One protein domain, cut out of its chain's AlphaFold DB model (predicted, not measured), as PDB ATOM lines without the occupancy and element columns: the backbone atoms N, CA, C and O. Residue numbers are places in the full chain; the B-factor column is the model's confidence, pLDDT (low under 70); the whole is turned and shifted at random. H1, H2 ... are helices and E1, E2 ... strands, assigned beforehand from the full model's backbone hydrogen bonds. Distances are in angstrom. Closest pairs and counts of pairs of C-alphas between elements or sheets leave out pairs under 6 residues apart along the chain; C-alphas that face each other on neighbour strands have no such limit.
ATOM      1  N   SER A   4     186.576 161.393 320.233       66.00
ATOM      2  CA  SER A   4     185.164 161.666 320.519       66.00
ATOM      3  C   SER A   4     184.730 163.094 320.131       66.00
ATOM      4  O   SER A   4     183.676 163.281 319.521       66.00
ATOM      5  N   ASP A   5     185.563 164.107 320.400       77.56
ATOM      6  CA  ASP A   5     185.288 165.511 320.048       77.56
ATOM      7  C   ASP A   5     185.361 165.725 318.526       77.56
ATOM      8  O   ASP A   5     184.558 166.454 317.942       77.56
ATOM      9  N   ILE A   6     186.283 165.034 317.847       79.31
ATOM     10  CA  ILE A   6     186.407 165.087 316.382       79.31
ATOM     11  C   ILE A   6     185.164 164.495 315.706       79.31
ATOM     12  O   ILE A   6     184.609 165.108 314.790       79.31
ATOM     13  N   GLU A   7     184.717 163.322 316.154       84.44
ATOM     14  CA  GLU A   7     183.542 162.654 315.592       84.44
ATOM     15  C   GLU A   7     182.278 163.495 315.801       84.44
ATOM     16  O   GLU A   7     181.564 163.793 314.840       84.44
ATOM     17  N   ARG A   8     182.069 163.994 317.025       86.00
ATOM     18  CA  ARG A   8     180.960 164.892 317.371       86.00
ATOM     19  C   ARG A   8     180.907 166.125 316.465       86.00
ATOM     20  O   ARG A   8     179.854 166.453 315.914       86.00
ATOM     21  N   ARG A   9     182.050 166.786 316.243       83.81
ATOM     22  CA  ARG A   9     182.162 167.935 315.325       83.81
ATOM     23  C   ARG A   9     181.813 167.565 313.889       83.81
ATOM     24  O   ARG A   9     181.144 168.341 313.204       83.81
ATOM     25  N   CYS A  10     182.267 166.400 313.430       84.62
ATOM     26  CA  CYS A  10     181.999 165.902 312.086       84.62
ATOM     27  C   CYS A  10     180.495 165.670 311.862       84.62
ATOM     28  O   CYS A  10     179.926 166.181 310.891       84.62
ATOM     29  N   LEU A  11     179.842 164.975 312.797       88.56
ATOM     30  CA  LEU A  11     178.404 164.704 312.766       88.56
ATOM     31  C   LEU A  11     177.586 165.996 312.795       88.56
ATOM     32  O   LEU A  11     176.716 166.199 311.946       88.56
ATOM     33  N   TYR A  12     177.917 166.919 313.704       85.69
ATOM     34  CA  TYR A  12     177.241 168.215 313.779       85.69
ATOM     35  C   TYR A  12     177.364 169.001 312.471       85.69
ATOM     36  O   TYR A  12     176.401 169.604 311.991       85.69
ATOM     37  N   TRP A  13     178.545 168.977 311.851       82.75
ATOM     38  CA  TRP A  13     178.763 169.659 310.584       82.75
ATOM     39  C   TRP A  13     177.925 169.057 309.451       82.75
ATOM     40  O   TRP A  13     177.361 169.815 308.659       82.75
ATOM     41  N   CYS A  14     177.793 167.727 309.400       86.19
ATOM     42  CA  CYS A  14     176.911 167.049 308.448       86.19
ATOM     43  C   CYS A  14     175.454 167.500 308.632       86.19
ATOM     44  O   CYS A  14     174.832 167.907 307.652       86.19
ATOM     45  N   THR A  15     174.969 167.580 309.874       84.12
ATOM     46  CA  THR A  15     173.632 168.109 310.208       84.12
ATOM     47  C   THR A  15     173.425 169.563 309.770       84.12
ATOM     48  O   THR A  15     172.335 169.947 309.341       84.12
ATOM     49  N   LEU A  16     174.457 170.405 309.873       79.94
ATOM     50  CA  LEU A  16     174.362 171.828 309.532       79.94
ATOM     51  C   LEU A  16     174.510 172.140 308.041       79.94
ATOM     52  O   LEU A  16     173.991 173.157 307.576       79.94
ATOM     53  N   LYS A  17     175.337 171.376 307.322       80.25
ATOM     54  CA  LYS A  17     175.749 171.695 305.944       80.25
ATOM     55  C   LYS A  17     175.243 170.719 304.908       80.25
ATOM     56  O   LYS A  17     175.182 171.098 303.736       80.25
ATOM     57  N   GLY A  18     174.857 169.524 305.324       69.25
ATOM     58  CA  GLY A  18     174.142 168.613 304.465       69.25
ATOM     59  C   GLY A  18     172.829 169.220 303.988       69.25
ATOM     60  O   GLY A  18     172.254 170.113 304.619       69.25
ATOM     61  N   LYS A  19     172.365 168.753 302.831       74.06
ATOM     62  CA  LYS A  19     171.016 169.078 302.376       74.06
ATOM     63  C   LYS A  19     170.015 168.488 303.386       74.06
ATOM     64  O   LYS A  19     170.222 167.392 303.910       74.06
ATOM     65  N   LYS A  20     168.978 169.262 303.706       67.19
ATOM     66  CA  LYS A  20     167.857 168.835 304.548       67.19
ATOM     67  C   LYS A  20     166.643 168.668 303.649       67.19
ATOM     68  O   LYS A  20     166.322 169.577 302.887       67.19
ATOM     69  N   GLN A  21     166.005 167.512 303.724       72.38
ATOM     70  CA  GLN A  21     164.782 167.192 302.996       72.38
ATOM     71  C   GLN A  21     163.813 166.469 303.933       72.38
ATOM     72  O   GLN A  21     164.156 166.181 305.078       72.38
ATOM     73  N   ASN A  22     162.589 166.212 303.477       70.25
ATOM     74  CA  ASN A  22     161.600 165.487 304.266       70.25
ATOM     75  C   ASN A  22     162.119 164.066 304.554       70.25
ATOM     76  O   ASN A  22     162.184 163.236 303.649       70.25
ATOM     77  N   HIS A  23     162.523 163.787 305.797       72.75
ATOM     78  CA  HIS A  23     163.161 162.510 306.118       72.75
ATOM     79  C   HIS A  23     162.210 161.314 306.002       72.75
ATOM     80  O   HIS A  23     162.680 160.226 305.683       72.75
ATOM     81  N   THR A  24     160.896 161.500 306.179       69.12
ATOM     82  CA  THR A  24     159.911 160.439 305.918       69.12
ATOM     83  C   THR A  24     159.920 160.060 304.448       69.12
ATOM     84  O   THR A  24     160.041 158.882 304.125       69.12
ATOM     85  N   LEU A  25     159.884 161.059 303.563       74.75
ATOM     86  CA  LEU A  25     159.952 160.837 302.121       74.75
ATOM     87  C   LEU A  25     161.271 160.162 301.723       74.75
ATOM     88  O   LEU A  25     161.268 159.235 300.921       74.75
ATOM     89  N   ILE A  26     162.392 160.583 302.319       81.38
ATOM     90  CA  ILE A  26     163.701 159.955 302.095       81.38
ATOM     91  C   ILE A  26     163.693 158.491 302.526       81.38
ATOM     92  O   ILE A  26     164.126 157.643 301.757       81.38
ATOM     93  N   LEU A  27     163.206 158.180 303.728       77.31
ATOM     94  CA  LEU A  27     163.172 156.804 304.223       77.31
ATOM     95  C   LEU A  27     162.227 155.923 303.399       77.31
ATOM     96  O   LEU A  27     162.594 154.793 303.097       77.31
ATOM     97  N   GLN A  28     161.067 156.442 302.981       77.06
ATOM     98  CA  GLN A  28     160.142 155.740 302.084       77.06
ATOM     99  C   GLN A  28     160.802 155.423 300.739       77.06
ATOM    100  O   GLN A  28     160.846 154.260 300.352       77.06
ATOM    101  N   ASN A  29     161.390 156.426 300.076       79.56
ATOM    102  CA  ASN A  29     162.064 156.222 298.793       79.56
ATOM    103  C   ASN A  29     163.280 155.297 298.929       79.56
ATOM    104  O   ASN A  29     163.508 154.449 298.073       79.56
ATOM    105  N   LEU A  30     164.069 155.420 300.003       80.12
ATOM    106  CA  LEU A  30     165.192 154.516 300.245       80.12
ATOM    107  C   LEU A  30     164.716 153.076 300.419       80.12
ATOM    108  O   LEU A  30     165.301 152.191 299.805       80.12
ATOM    109  N   GLN A  31     163.677 152.847 301.222       78.06
ATOM    110  CA  GLN A  31     163.143 151.510 301.476       78.06
ATOM    111  C   GLN A  31     162.524 150.892 300.215       78.06
ATOM    112  O   GLN A  31     162.787 149.727 299.920       78.06
ATOM    113  N   GLU A  32     161.752 151.668 299.450       73.62
ATOM    114  CA  GLU A  32     161.196 151.243 298.162       73.62
ATOM    115  C   GLU A  32     162.318 150.882 297.183       73.62
ATOM    116  O   GLU A  32     162.373 149.757 296.689       73.62
ATOM    117  N   MET A  33     163.283 151.781 296.966       73.12
ATOM    118  CA  MET A  33     164.385 151.534 296.036       73.12
ATOM    119  C   MET A  33     165.259 150.354 296.478       73.12
ATOM    120  O   MET A  33     165.681 149.576 295.631       73.12
ATOM    121  N   LEU A  34     165.504 150.176 297.782       75.88
ATOM    122  CA  LEU A  34     166.228 149.015 298.315       75.88
ATOM    123  C   LEU A  34     165.533 147.691 297.986       75.88
ATOM    124  O   LEU A  34     166.216 146.727 297.659       75.88
ATOM    125  N   SER A  35     164.197 147.646 298.030       73.62
ATOM    126  CA  SER A  35     163.438 146.431 297.706       73.62
ATOM    127  C   SER A  35     163.507 146.022 296.228       73.62
ATOM    128  O   SER A  35     163.171 144.888 295.887       73.62
ATOM    129  N   HIS A  36     163.980 146.919 295.357       70.19
ATOM    130  CA  HIS A  36     164.050 146.722 293.908       70.19
ATOM    131  C   HIS A  36     165.469 146.859 293.328       70.19
ATOM    132  O   HIS A  36     165.626 146.828 292.106       70.19
ATOM    133  N   ALA A  37     166.494 147.055 294.165       68.00
ATOM    134  CA  ALA A  37     167.843 147.382 293.709       68.00
ATOM    135  C   ALA A  37     168.808 146.198 293.685       68.00
ATOM    136  O   ALA A  37     168.853 145.385 294.606       68.00
ATOM    137  N   ASP A  38     169.702 146.220 292.694       68.62
ATOM    138  CA  ASP A  38     170.961 145.484 292.746       68.62
ATOM    139  C   ASP A  38     171.849 146.125 293.817       68.62
ATOM    140  O   ASP A  38     172.345 147.254 293.661       68.62
ATOM    141  N   LEU A  39     172.010 145.424 294.938       70.56
ATOM    142  CA  LEU A  39     172.635 145.972 296.133       70.56
ATOM    143  C   LEU A  39     174.133 145.654 296.211       70.56
ATOM    144  O   LEU A  39     174.560 144.506 296.121       70.56
ATOM    145  N   ILE A  40     174.937 146.692 296.445       71.38
ATOM    146  CA  ILE A  40     176.379 146.601 296.677       71.38
ATOM    147  C   ILE A  40     176.667 147.071 298.103       71.38
ATOM    148  O   ILE A  40     176.634 148.273 298.387       71.38
ATOM    149  N   VAL A  41     176.977 146.128 299.000       71.19
ATOM    150  CA  VAL A  41     177.462 146.434 300.354       71.19
ATOM    151  C   VAL A  41     178.972 146.617 300.312       71.19
ATOM    152  O   VAL A  41     179.718 145.706 299.964       71.19
ATOM    153  N   ASN A  42     179.424 147.801 300.696       68.75
ATOM    154  CA  ASN A  42     180.828 148.131 300.833       68.75
ATOM    155  C   ASN A  42     181.160 148.201 302.327       68.75
ATOM    156  O   ASN A  42     180.647 149.067 303.037       68.75
ATOM    157  N   ASN A  43     182.058 147.316 302.769       62.59
ATOM    158  CA  ASN A  43     182.594 147.241 304.131       62.59
ATOM    159  C   ASN A  43     181.613 146.689 305.198       62.59
ATOM    160  O   ASN A  43     181.082 147.421 306.028       62.59
ATOM    161  N   GLY A  44     181.390 145.365 305.197       57.81
ATOM    162  CA  GLY A  44     180.751 144.635 306.303       57.81
ATOM    163  C   GLY A  44     179.932 143.403 305.890       57.81
ATOM    164  O   GLY A  44     179.376 143.360 304.800       57.81
ATOM    165  N   ASP A  45     179.784 142.441 306.808       53.38
ATOM    166  CA  ASP A  45     179.014 141.198 306.612       53.38
ATOM    167  C   ASP A  45     177.549 141.366 307.062       53.38
ATOM    168  O   ASP A  45     177.171 140.918 308.140       53.38
ATOM    169  N   ILE A  46     176.714 142.089 306.305       53.59
ATOM    170  CA  ILE A  46     175.250 142.018 306.503       53.59
ATOM    171  C   ILE A  46     174.616 141.543 305.195       53.59
ATOM    172  O   ILE A  46     174.755 142.232 304.181       53.59
ATOM    173  N   PRO A  47     173.914 140.395 305.198       52.72
ATOM    174  CA  PRO A  47     173.052 140.007 304.093       52.72
ATOM    175  C   PRO A  47     172.011 141.101 303.840       52.72
ATOM    176  O   PRO A  47     171.338 141.550 304.766       52.72
ATOM    177  N   CYS A  48     171.873 141.518 302.583       48.41
ATOM    178  CA  CYS A  48     170.959 142.571 302.122       48.41
ATOM    179  C   CYS A  48     169.531 142.445 302.687       48.41
ATOM    180  O   CYS A  48     168.913 143.444 303.043       48.41
ATOM    181  N   GLU A  49     169.037 141.214 302.829       51.25
ATOM    182  CA  GLU A  49     167.704 140.871 303.346       51.25
ATOM    183  C   GLU A  49     167.463 141.323 304.800       51.25
ATOM    184  O   GLU A  49     166.326 141.328 305.266       51.25
ATOM    185  N   GLN A  50     168.511 141.729 305.527       55.59
ATOM    186  CA  GLN A  50     168.429 142.168 306.922       55.59
ATOM    187  C   GLN A  50     168.479 143.695 307.103       55.59
ATOM    188  O   GLN A  50     168.176 144.173 308.199       55.59
ATOM    189  N   LEU A  51     168.826 144.486 306.073       65.38
ATOM    190  CA  LEU A  51     168.872 145.950 306.194       65.38
ATOM    191  C   LEU A  51     167.457 146.539 306.076       65.38
ATOM    192  O   LEU A  51     167.041 147.021 305.026       65.38
ATOM    193  N   THR A  52     166.708 146.496 307.175       65.88
ATOM    194  CA  THR A  52     165.374 147.106 307.252       65.88
ATOM    195  C   THR A  52     165.499 148.560 307.696       65.88
ATOM    196  O   THR A  52     165.657 148.848 308.889       65.88
ATOM    197  N   LEU A  53     165.416 149.493 306.745       68.00
ATOM    198  CA  LEU A  53     165.363 150.914 307.061       68.00
ATOM    199  C   LEU A  53     163.930 151.310 307.355       68.00
ATOM    200  O   LEU A  53     163.058 151.362 306.495       68.00
ATOM    201  N   SER A  54     163.689 151.649 308.606       66.00
ATOM    202  CA  SER A  54     162.430 152.240 309.003       66.00
ATOM    203  C   SER A  54     162.697 153.407 309.928       66.00
ATOM    204  O   SER A  54     163.739 153.494 310.584       66.00
ATOM    205  N   VAL A  55     161.699 154.271 310.057       61.94
ATOM    206  CA  VAL A  55     161.659 155.277 311.120       61.94
ATOM    207  C   VAL A  55     161.728 154.667 312.531       61.94
ATOM    208  O   VAL A  55     161.980 155.388 313.484       61.94
ATOM    209  N   LYS A  56     161.519 153.350 312.690       63.81
ATOM    210  CA  LYS A  56     161.665 152.644 313.974       63.81
ATOM    211  C   LYS A  56     163.097 152.175 314.248       63.81
ATOM    212  O   LYS A  56     163.435 151.976 315.409       63.81
ATOM    213  N   THR A  57     163.899 151.969 313.204       72.31
ATOM    214  CA  THR A  57     165.275 151.449 313.287       72.31
ATOM    215  C   THR A  57     166.331 152.530 313.067       72.31
ATOM    216  O   THR A  57     167.466 152.370 313.498       72.31
ATOM    217  N   THR A  58     165.969 153.650 312.438       79.94
ATOM    218  CA  THR A  58     166.882 154.771 312.181       79.94
ATOM    219  C   THR A  58     166.902 155.725 313.376       79.94
ATOM    220  O   THR A  58     165.911 156.407 313.627       79.94
ATOM    221  N   GLU A  59     168.025 155.807 314.094       82.00
ATOM    222  CA  GLU A  59     168.202 156.730 315.226       82.00
ATOM    223  C   GLU A  59     168.332 158.185 314.784       82.00
ATOM    224  O   GLU A  59     167.781 159.080 315.427       82.00
ATOM    225  N   TYR A  60     169.086 158.435 313.711       86.31
ATOM    226  CA  TYR A  60     169.326 159.794 313.242       86.31
ATOM    227  C   TYR A  60     169.658 159.861 311.756       86.31
ATOM    228  O   TYR A  60     170.369 159.008 311.233       86.31
ATOM    229  N   ILE A  61     169.188 160.915 311.082       87.88
ATOM    230  CA  ILE A  61     169.599 161.264 309.715       87.88
ATOM    231  C   ILE A  61     170.397 162.561 309.777       87.88
ATOM    232  O   ILE A  61     169.856 163.635 310.040       87.88
ATOM    233  N   PHE A  62     171.702 162.455 309.536       88.50
ATOM    234  CA  PHE A  62     172.622 163.590 309.560       88.50
ATOM    235  C   PHE A  62     172.429 164.473 308.338       88.50
ATOM    236  O   PHE A  62     172.450 165.693 308.445       88.50
ATOM    237  N   CYS A  63     172.234 163.874 307.166       89.56
ATOM    238  CA  CYS A  63     171.877 164.616 305.964       89.56
ATOM    239  C   CYS A  63     171.288 163.705 304.895       89.56
ATOM    240  O   CYS A  63     171.516 162.494 304.891       89.56
ATOM    241  N   SER A  64     170.548 164.304 303.969       90.75
ATOM    242  CA  SER A  64     169.938 163.596 302.852       90.75
ATOM    243  C   SER A  64     169.861 164.478 301.612       90.75
ATOM    244  O   SER A  64     169.776 165.701 301.688       90.75
ATOM    245  N   ALA A  65     169.926 163.858 300.444       90.50
ATOM    246  CA  ALA A  65     169.779 164.522 299.165       90.50
ATOM    247  C   ALA A  65     168.968 163.632 298.228       90.50
ATOM    248  O   ALA A  65     169.283 162.456 298.064       90.50
ATOM    249  N   MET A  66     167.967 164.221 297.592       89.62
ATOM    250  CA  MET A  66     167.150 163.590 296.567       89.62
ATOM    251  C   MET A  66     167.068 164.497 295.347       89.62
ATOM    252  O   MET A  66     166.890 165.713 295.486       89.62
ATOM    253  N   ASP A  67     167.204 163.888 294.178       88.31
ATOM    254  CA  ASP A  67     166.771 164.411 292.887       88.31
ATOM    255  C   ASP A  67     165.844 163.380 292.212       88.31
ATOM    256  O   ASP A  67     165.405 162.430 292.858       88.31
ATOM    257  N   THR A  68     165.503 163.586 290.939       83.38
ATOM    258  CA  THR A  68     164.529 162.760 290.213       83.38
ATOM    259  C   THR A  68     164.907 161.276 290.145       83.38
ATOM    260  O   THR A  68     164.018 160.428 290.173       83.38
ATOM    261  N   ASP A  69     166.204 160.961 290.082       87.81
ATOM    262  CA  ASP A  69     166.699 159.601 289.834       87.81
ATOM    263  C   ASP A  69     167.630 159.092 290.940       87.81
ATOM    264  O   ASP A  69     168.112 157.961 290.880       87.81
ATOM    265  N   ARG A  70     167.937 159.901 291.954       89.75
ATOM    266  CA  ARG A  70     168.913 159.552 292.983       89.75
ATOM    267  C   ARG A  70     168.461 159.987 294.361       89.75
ATOM    268  O   ARG A  70     168.192 161.160 294.602       89.75
ATOM    269  N   VAL A  71     168.534 159.052 295.301       90.56
ATOM    270  CA  VAL A  71     168.300 159.288 296.725       90.56
ATOM    271  C   VAL A  71     169.549 158.881 297.482       90.56
ATOM    272  O   VAL A  71     170.057 157.772 297.326       90.56
ATOM    273  N   CYS A  72     170.065 159.779 298.312       91.56
ATOM    274  CA  CYS A  72     171.224 159.505 299.135       91.56
ATOM    275  C   CYS A  72     171.025 160.022 300.558       91.56
ATOM    276  O   CYS A  72     170.555 161.145 300.744       91.56
ATOM    277  N   ALA A  73     171.415 159.239 301.559       92.25
ATOM    278  CA  ALA A  73     171.339 159.644 302.958       92.25
ATOM    279  C   ALA A  73     172.553 159.176 303.760       92.25
ATOM    280  O   ALA A  73     173.095 158.101 303.508       92.25
ATOM    281  N   PHE A  74     172.939 159.990 304.743       92.88
ATOM    282  CA  PHE A  74     173.855 159.628 305.818       92.88
ATOM    283  C   PHE A  74     173.062 159.549 307.125       92.88
ATOM    284  O   PHE A  74     172.524 160.561 307.586       92.88
ATOM    285  N   LEU A  75     172.976 158.351 307.698       91.00
ATOM    286  CA  LEU A  75     172.126 158.031 308.844       91.00
ATOM    287  C   LEU A  75     172.803 157.040 309.798       91.00
ATOM    288  O   LEU A  75     173.859 156.496 309.480       91.00
ATOM    289  N   CYS A  76     172.216 156.803 310.967       89.56
ATOM    290  CA  CYS A  76     172.661 155.765 311.895       89.56
ATOM    291  C   CYS A  76     171.499 155.005 312.534       89.56
ATOM    292  O   CYS A  76     170.401 155.546 312.669       89.56
ATOM    293  N   ASP A  77     171.783 153.776 312.956       86.81
ATOM    294  CA  ASP A  77     170.996 153.016 313.930       86.81
ATOM    295  C   ASP A  77     171.753 152.928 315.277       86.81
ATOM    296  O   ASP A  77     172.753 153.631 315.508       86.81
ATOM    297  N   ASP A  78     171.277 152.051 316.162       82.75
ATOM    298  CA  ASP A  78     171.825 151.803 317.497       82.75
ATOM    299  C   ASP A  78     173.271 151.267 317.478       82.75
ATOM    300  O   ASP A  78     173.972 151.342 318.489       82.75
ATOM    301  N   LYS A  79     173.756 150.766 316.333       84.25
ATOM    302  CA  LYS A  79     175.050 150.076 316.199       84.25
ATOM    303  C   LYS A  79     175.995 150.716 315.191       84.25
ATOM    304  O   LYS A  79     177.187 150.845 315.466       84.25
ATOM    305  N   TYR A  80     175.491 151.106 314.029       87.94
ATOM    306  CA  TYR A  80     176.283 151.490 312.870       87.94
ATOM    307  C   TYR A  80     175.830 152.811 312.259       87.94
ATOM    308  O   TYR A  80     174.703 153.282 312.414       87.94
ATOM    309  N   TYR A  81     176.771 153.426 311.560       91.06
ATOM    310  CA  TYR A  81     176.538 154.501 310.617       91.06
ATOM    311  C   TYR A  81     176.387 153.912 309.217       91.06
ATOM    312  O   TYR A  81     177.074 152.952 308.865       91.06
ATOM    313  N   TYR A  82     175.523 154.522 308.411       91.00
ATOM    314  CA  TYR A  82     175.242 154.102 307.046       91.00
ATOM    315  C   TYR A  82     175.263 155.285 306.099       91.00
ATOM    316  O   TYR A  82     174.703 156.345 306.387       91.00
ATOM    317  N   ILE A  83     175.842 155.065 304.926       91.88
ATOM    318  CA  ILE A  83     175.627 155.927 303.773       91.88
ATOM    319  C   ILE A  83     174.994 155.074 302.699       91.88
ATOM    320  O   ILE A  83     175.520 154.026 302.341       91.88
ATOM    321  N   ILE A  84     173.852 155.524 302.203       90.62
ATOM    322  CA  ILE A  84     173.062 154.788 301.225       90.62
ATOM    323  C   ILE A  84     172.908 155.697 300.026       90.62
ATOM    324  O   ILE A  84     172.464 156.830 300.178       90.62
ATOM    325  N   ASP A  85     173.350 155.241 298.860       91.12
ATOM    326  CA  ASP A  85     173.316 155.973 297.594       91.12
ATOM    327  C   ASP A  85     172.599 155.113 296.559       91.12
ATOM    328  O   ASP A  85     173.175 154.196 295.964       91.12
ATOM    329  N   ASN A  86     171.317 155.414 296.403       87.88
ATOM    330  CA  ASN A  86     170.387 154.731 295.531       87.88
ATOM    331  C   ASN A  86     170.214 155.525 294.241       87.88
ATOM    332  O   ASN A  86     169.929 156.721 294.277       87.88
ATOM    333  N   LYS A  87     170.382 154.857 293.098       88.44
ATOM    334  CA  LYS A  87     170.243 155.457 291.767       88.44
ATOM    335  C   LYS A  87     169.322 154.626 290.896       88.44
ATOM    336  O   LYS A  87     169.550 153.429 290.727       88.44
ATOM    337  N   ARG A  88     168.331 155.286 290.317       85.38
ATOM    338  CA  ARG A  88     167.454 154.790 289.269       85.38
ATOM    339  C   ARG A  88     168.152 154.924 287.917       85.38
ATOM    340  O   ARG A  88     168.761 155.950 287.622       85.38
ATOM    341  N   TYR A  89     168.047 153.891 287.094       83.06
ATOM    342  CA  TYR A  89     168.481 153.882 285.703       83.06
ATOM    343  C   TYR A  89     167.296 153.473 284.837       83.06
ATOM    344  O   TYR A  89     166.595 152.509 285.137       83.06
ATOM    345  N   ILE A  90     167.063 154.218 283.762       79.31
ATOM    346  CA  ILE A  90     166.052 153.881 282.766       79.31
ATOM    347  C   ILE A  90     166.797 153.446 281.512       79.31
ATOM    348  O   ILE A  90     167.511 154.238 280.897       79.31
ATOM    349  N   THR A  91     166.642 152.179 281.148       74.94
ATOM    350  CA  THR A  91     167.248 151.600 279.947       74.94
ATOM    351  C   THR A  91     166.160 151.372 278.906       74.94
ATOM    352  O   THR A  91     165.204 150.638 279.149       74.94
ATOM    353  N   GLN A  92     166.296 152.013 277.743       66.31
ATOM    354  CA  GLN A  92     165.503 151.688 276.556       66.31
ATOM    355  C   GLN A  92     166.204 150.546 275.816       66.31
ATOM    356  O   GLN A  92     167.312 150.724 275.310       66.31
ATOM    357  N   GLU A  93     165.589 149.364 275.768       59.47
ATOM    358  CA  GLU A  93     166.095 148.289 274.912       59.47
ATOM    359  C   GLU A  93     165.874 148.650 273.437       59.47
ATOM    360  O   GLU A  93     164.835 149.193 273.064       59.47
ATOM    361  N   ALA A  94     166.835 148.298 272.579       56.41
ATOM    362  CA  ALA A  94     166.892 148.684 271.165       56.41
ATOM    363  C   ALA A  94     165.736 148.158 270.271       56.41
ATOM    364  O   ALA A  94     165.747 148.399 269.069       56.41
ATOM    365  N   ASN A  95     164.734 147.466 270.830       58.75
ATOM    366  CA  ASN A  95     163.725 146.697 270.089       58.75
ATOM    367  C   ASN A  95     162.258 147.054 270.432       58.75
ATOM    368  O   ASN A  95     161.422 146.157 270.510       58.75
ATOM    369  N   ASN A  96     161.908 148.335 270.622       55.69
ATOM    370  CA  ASN A  96     160.517 148.779 270.879       55.69
ATOM    371  C   ASN A  96     159.835 148.126 272.105       55.69
ATOM    372  O   ASN A  96     158.616 147.957 272.126       55.69
ATOM    373  N   ARG A  97     160.599 147.761 273.139       60.78
ATOM    374  CA  ARG A  97     160.037 147.326 274.428       60.78
ATOM    375  C   ARG A  97     159.857 148.517 275.363       60.78
ATOM    376  O   ARG A  97     160.569 149.514 275.242       60.78
ATOM    377  N   GLU A  98     158.896 148.403 276.279       69.62
ATOM    378  CA  GLU A  98     158.690 149.397 277.333       69.62
ATOM    379  C   GLU A  98     159.999 149.642 278.108       69.62
ATOM    380  O   GLU A  98     160.776 148.703 278.319       69.62
ATOM    381  N   PRO A  99     160.284 150.895 278.504       74.56
ATOM    382  CA  PRO A  99     161.505 151.228 279.224       74.56
ATOM    383  C   PRO A  99     161.603 150.436 280.532       74.56
ATOM    384  O   PRO A  99     160.714 150.502 281.380       74.56
ATOM    385  N   VAL A 100     162.720 149.731 280.722       76.56
ATOM    386  CA  VAL A 100     162.982 148.980 281.954       76.56
ATOM    387  C   VAL A 100     163.660 149.910 282.950       76.56
ATOM    388  O   VAL A 100     164.730 150.466 282.678       76.56
ATOM    389  N   THR A 101     163.030 150.078 284.112       76.50
ATOM    390  CA  THR A 101     163.632 150.774 285.250       76.50
ATOM    391  C   THR A 101     164.431 149.774 286.082       76.50
ATOM    392  O   THR A 101     163.873 148.789 286.554       76.50
ATOM    393  N   THR A 102     165.717 150.043 286.291       79.69
ATOM    394  CA  THR A 102     166.576 149.307 287.227       79.69
ATOM    395  C   THR A 102     167.074 150.236 288.326       79.69
ATOM    396  O   THR A 102     167.207 151.448 288.131       79.69
ATOM    397  N   TYR A 103     167.350 149.683 289.503       79.75
ATOM    398  CA  TYR A 103     167.882 150.436 290.632       79.75
ATOM    399  C   TYR A 103     169.235 149.857 291.037       79.75
ATOM    400  O   TYR A 103     169.400 148.644 291.120       79.75
ATOM    401  N   LYS A 104     170.213 150.724 291.302       84.38
ATOM    402  CA  LYS A 104     171.505 150.335 291.875       84.38
ATOM    403  C   LYS A 104     171.676 151.006 293.223       84.38
ATOM    404  O   LYS A 104     171.710 152.240 293.292       84.38
ATOM    405  N   CYS A 105     171.862 150.198 294.257       85.44
ATOM    406  CA  CYS A 105     172.079 150.679 295.609       85.44
ATOM    407  C   CYS A 105     173.522 150.446 296.034       85.44
ATOM    408  O   CYS A 105     174.011 149.321 295.980       85.44
ATOM    409  N   ASN A 106     174.205 151.493 296.493       87.56
ATOM    410  CA  ASN A 106     175.463 151.335 297.215       87.56
ATOM    411  C   ASN A 106     175.224 151.655 298.685       87.56
ATOM    412  O   ASN A 106     174.769 152.753 299.011       87.56
ATOM    413  N   VAL A 107     175.562 150.708 299.551       87.62
ATOM    414  CA  VAL A 107     175.484 150.861 301.002       87.62
ATOM    415  C   VAL A 107     176.897 150.795 301.553       87.62
ATOM    416  O   VAL A 107     177.599 149.810 301.344       87.62
ATOM    417  N   TRP A 108     177.317 151.836 302.259       90.12
ATOM    418  CA  TRP A 108     178.507 151.807 303.103       90.12
ATOM    419  C   TRP A 108     178.066 151.705 304.554       90.12
ATOM    420  O   TRP A 108     177.077 152.336 304.934       90.12
ATOM    421  N   ARG A 109     178.798 150.927 305.352       88.25
ATOM    422  CA  ARG A 109     178.546 150.745 306.782       88.25
ATOM    423  C   ARG A 109     179.849 150.853 307.558       88.25
ATOM    424  O   ARG A 109     180.871 150.351 307.107       88.25
ATOM    425  N   ASP A 110     179.798 151.485 308.723       89.19
ATOM    426  CA  ASP A 110     180.920 151.512 309.660       89.19
ATOM    427  C   ASP A 110     180.426 151.789 311.091       89.19
ATOM    428  O   ASP A 110     179.311 152.276 311.287       89.19
ATOM    429  N   ASN A 111     181.229 151.476 312.107       88.44
ATOM    430  CA  ASN A 111     180.948 151.882 313.487       88.44
ATOM    431  C   ASN A 111     181.488 153.291 313.805       88.44
ATOM    432  O   ASN A 111     181.079 153.873 314.808       88.44
ATOM    433  N   SER A 112     182.332 153.845 312.930       88.88
ATOM    434  CA  SER A 112     182.927 155.177 313.003       88.88
ATOM    435  C   SER A 112     182.366 156.089 311.916       88.88
ATOM    436  O   SER A 112     182.464 155.821 310.711       88.88
ATOM    437  N   ALA A 113     181.806 157.229 312.324       89.50
ATOM    438  CA  ALA A 113     181.308 158.220 311.378       89.50
ATOM    439  C   ALA A 113     182.441 158.856 310.560       89.50
ATOM    440  O   ALA A 113     182.229 159.304 309.436       89.50
ATOM    441  N   ILE A 114     183.657 158.915 311.101       89.56
ATOM    442  CA  ILE A 114     184.805 159.482 310.386       89.56
ATOM    443  C   ILE A 114     185.233 158.543 309.258       89.56
ATOM    444  O   ILE A 114     185.491 159.005 308.142       89.56
ATOM    445  N   ASP A 115     185.282 157.241 309.534       89.12
ATOM    446  CA  ASP A 115     185.798 156.254 308.590       89.12
ATOM    447  C   ASP A 115     184.820 156.022 307.441       89.12
ATOM    448  O   ASP A 115     185.223 156.098 306.277       89.12
ATOM    449  N   ILE A 116     183.513 155.923 307.718       90.38
ATOM    450  CA  ILE A 116     182.511 155.813 306.646       90.38
ATOM    451  C   ILE A 116     182.561 156.997 305.669       90.38
ATOM    452  O   ILE A 116     182.477 156.816 304.454       90.38
ATOM    453  N   LEU A 117     182.783 158.220 306.164       90.44
ATOM    454  CA  LEU A 117     182.873 159.415 305.317       90.44
ATOM    455  C   LEU A 117     184.146 159.440 304.453       90.44
ATOM    456  O   LEU A 117     184.175 160.121 303.418       90.44
ATOM    457  N   LYS A 118     185.194 158.712 304.857       88.62
ATOM    458  CA  LYS A 118     186.420 158.514 304.070       88.62
ATOM    459  C   LYS A 118     186.253 157.435 303.003       88.62
ATOM    460  O   LYS A 118     186.827 157.589 301.926       88.62
ATOM    461  N   LEU A 119     185.450 156.405 303.273       87.62
ATOM    462  CA  LEU A 119     185.197 155.289 302.356       87.62
ATOM    463  C   LEU A 119     184.361 155.686 301.134       87.62
ATOM    464  O   LEU A 119     184.496 155.082 300.069       87.62
ATOM    465  N   ILE A 120     183.498 156.698 301.262       90.56
ATOM    466  CA  ILE A 120     182.569 157.030 300.182       90.56
ATOM    467  C   ILE A 120     183.199 157.818 299.017       90.56
ATOM    468  O   ILE A 120     183.995 158.745 299.222       90.56
ATOM    469  N   PRO A 121     182.777 157.535 297.769       91.88
ATOM    470  CA  PRO A 121     183.216 158.262 296.585       91.88
ATOM    471  C   PRO A 121     182.986 159.781 296.647       91.88
ATOM    472  O   PRO A 121     182.018 160.300 297.212       91.88
ATOM    473  N   THR A 122     183.857 160.538 295.974       91.56
ATOM    474  CA  THR A 122     183.783 162.009 295.923       91.56
ATOM    475  C   THR A 122     182.477 162.533 295.316       91.56
ATOM    476  O   THR A 122     181.981 163.570 295.753       91.56
ATOM    477  N   ASN A 123     181.892 161.839 294.337       91.75
ATOM    478  CA  ASN A 123     180.599 162.214 293.752       91.75
ATOM    479  C   ASN A 123     179.429 162.042 294.743       91.75
ATOM    480  O   ASN A 123     178.522 162.872 294.741       91.75
ATOM    481  N   THR A 124     179.452 161.024 295.607       92.56
ATOM    482  CA  THR A 124     178.473 160.819 296.691       92.56
ATOM    483  C   THR A 124     178.599 161.906 297.754       92.56
ATOM    484  O   THR A 124     177.612 162.568 298.072       92.56
ATOM    485  N   ARG A 125     179.826 162.231 298.191       91.50
ATOM    486  CA  ARG A 125     180.062 163.361 299.117       91.50
ATOM    487  C   ARG A 125     179.572 164.693 298.567       91.50
ATOM    488  O   ARG A 125     178.898 165.435 299.276       91.50
ATOM    489  N   LYS A 126     179.884 164.996 297.303       91.69
ATOM    490  CA  LYS A 126     179.425 166.230 296.644       91.69
ATOM    491  C   LYS A 126     177.901 166.305 296.580       91.69
ATOM    492  O   LYS A 126     177.348 167.377 296.803       91.69
ATOM    493  N   PHE A 127     177.231 165.184 296.318       91.50
ATOM    494  CA  PHE A 127     175.774 165.133 296.237       91.50
ATOM    495  C   PHE A 127     175.094 165.428 297.584       91.50
ATOM    496  O   PHE A 127     174.174 166.249 297.633       91.50
ATOM    497  N   LEU A 128     175.628 164.858 298.672       90.56
ATOM    498  CA  LEU A 128     175.208 165.127 300.054       90.56
ATOM    499  C   LEU A 128     175.696 166.482 300.606       90.56
ATOM    500  O   LEU A 128     175.302 166.876 301.700       90.56
ATOM    501  N   ASN A 129     176.544 167.207 299.867       89.81
ATOM    502  CA  ASN A 129     177.239 168.419 300.318       89.81
ATOM    503  C   ASN A 129     178.135 168.206 301.561       89.81
ATOM    504  O   ASN A 129     178.282 169.083 302.415       89.81
ATOM    505  N   ILE A 130     178.770 167.037 301.647       87.62
ATOM    506  CA  ILE A 130     179.679 166.672 302.734       87.62
ATOM    507  C   ILE A 130     181.116 167.085 302.392       87.62
ATOM    508  O   ILE A 130     181.624 166.796 301.308       87.62
ATOM    509  N   LYS A 131     181.817 167.707 303.348       82.19
ATOM    510  CA  LYS A 131     183.274 167.901 303.311       82.19
ATOM    511  C   LYS A 131     183.919 167.029 304.376       82.19
ATOM    512  O   LYS A 131     183.430 166.992 305.498       82.19
ATOM    513  N   LEU A 132     185.035 166.383 304.048       82.06
ATOM    514  CA  LEU A 132     185.824 165.654 305.041       82.06
ATOM    515  C   LEU A 132     186.314 166.583 306.145       82.06
ATOM    516  O   LEU A 132     186.737 167.699 305.844       82.06
ATOM    517  N   TYR A 133     186.324 166.080 307.378       75.56
ATOM    518  CA  TYR A 133     186.794 166.796 308.564       75.56
ATOM    519  C   TYR A 133     188.173 167.449 308.365       75.56
ATOM    520  O   TYR A 133     188.336 168.631 308.643       75.56
ATOM    521  N   GLU A 134     189.130 166.726 307.775       77.69
ATOM    522  CA  GLU A 134     190.498 167.204 307.487       77.69
ATOM    523  C   GLU A 134     190.529 168.462 306.598       77.69
ATOM    524  O   GLU A 134     191.454 169.266 306.666       77.69
ATOM    525  N   ASN A 135     189.484 168.668 305.794       75.75
ATOM    526  CA  ASN A 135     189.342 169.801 304.881       75.75
ATOM    527  C   ASN A 135     188.426 170.906 305.438       75.75
ATOM    528  O   ASN A 135     188.090 171.862 304.726       75.75
ATOM    529  N   GLN A 136     187.971 170.787 306.687       69.75
ATOM    530  CA  GLN A 136     187.096 171.764 307.322       69.75
ATOM    531  C   GLN A 136     187.907 172.775 308.138       69.75
ATOM    532  O   GLN A 136     188.530 172.453 309.142       69.75
TER     533      GLN A 136
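Overview. This is residues 4 to 136 of the 422 residues of an uncharacterized protein of viral metagenome (UniProt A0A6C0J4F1). A twisted sheet of five strands has one helix, H2, crossing one of its faces and three helices, H1, H3 and H4, on the other. The long hairpin of E4 and E5 runs on past the other strands as an arm, and its tip, residues 93 to 98, sticks out and makes much of the length. The printed part has 133 residues, with four named helices and five named strands in the order H1 H2 E1 E2 E3 E4 E5 H3 H4; the class is mixed, helices and strands. The mixed sheet runs E1 E5 E4 E3 E2, with E1 parallel to E5 and the other neighbours antiparallel. The whole is compact, with a radius of gyration of the C-alphas of 15.3 A, yet only just elongated in outline, with spans of 57 by 29 by 26 A.

Along the chain. E4, residues 81 to 91, begins with C-alpha 81 at (176.538, 154.501, 310.617) and is 32.2 A long. E5, residues 100 to 110, is 33.1 A long. E3 is residues 70 to 76, 19.6 A; E2 is residues 60 to 66, 17.2 A; E1 is residues 37 to 42, 14.8 A. H1, residues 4 to 17, starts at C-alpha 4, (185.164, 161.666, 320.519), and is 20.0 A long. H2 is residues 23 to 35, 18.1 A; H3 is residues 113 to 119, 10.3 A; H4 is residues 122 to 128, 10.0 A, ending at C-alpha 128, (175.208, 165.127, 300.054).

Arrangement. E2 E3 E4 E5 form a meander, each strand the antiparallel neighbour of the one before. Within hydrogen-bond range are N 89 and O 102, 2.8 A, for E4 and E5; N 84 and O 73, 3.0 A, for E3 and E4; N 65 and O 72, 2.8 A, for E2 and E3; and N 40 and O 105, 2.8 A, for E1 and E5. There are three layers, helices on both faces of the sheet. H2 runs across the strands at a height over the sheet of 8.3 A; its closest C-alphas to E3 are those of Leu 30 and Val 71, 6.7 A. On the opposite face, H1 is slantwise to E2, at 37 degrees on the local plane; the C-alphas of Thr 15 and Phe 62, 4.7 A apart, are their closest. H1 touches H3 with residues 7 to 11 alone, closest at the C-alphas of Glu 7 and Ile 114, 6.2 A; at 71 degrees they are only just about perpendicular. H4 is across the strands, its closest C-alphas to E2 being those of Leu 128 and Ala 65, 5.5 A. H1 and H4 are apart. In H1, H2, H3 and H4 every O i to N i+4 pair is within hydrogen-bond range.

Size, cuts and confidence. The C-alphas farthest apart, of Asp 5 and Asn 95, are 57.6 A from each other. The printed part has no cut. The link from E1 to E2, residues 43 to 59, is long. Mean pLDDT of the printed part is 79.3, with 29 residues under 70, among them 42 to 56 and 92 to 98.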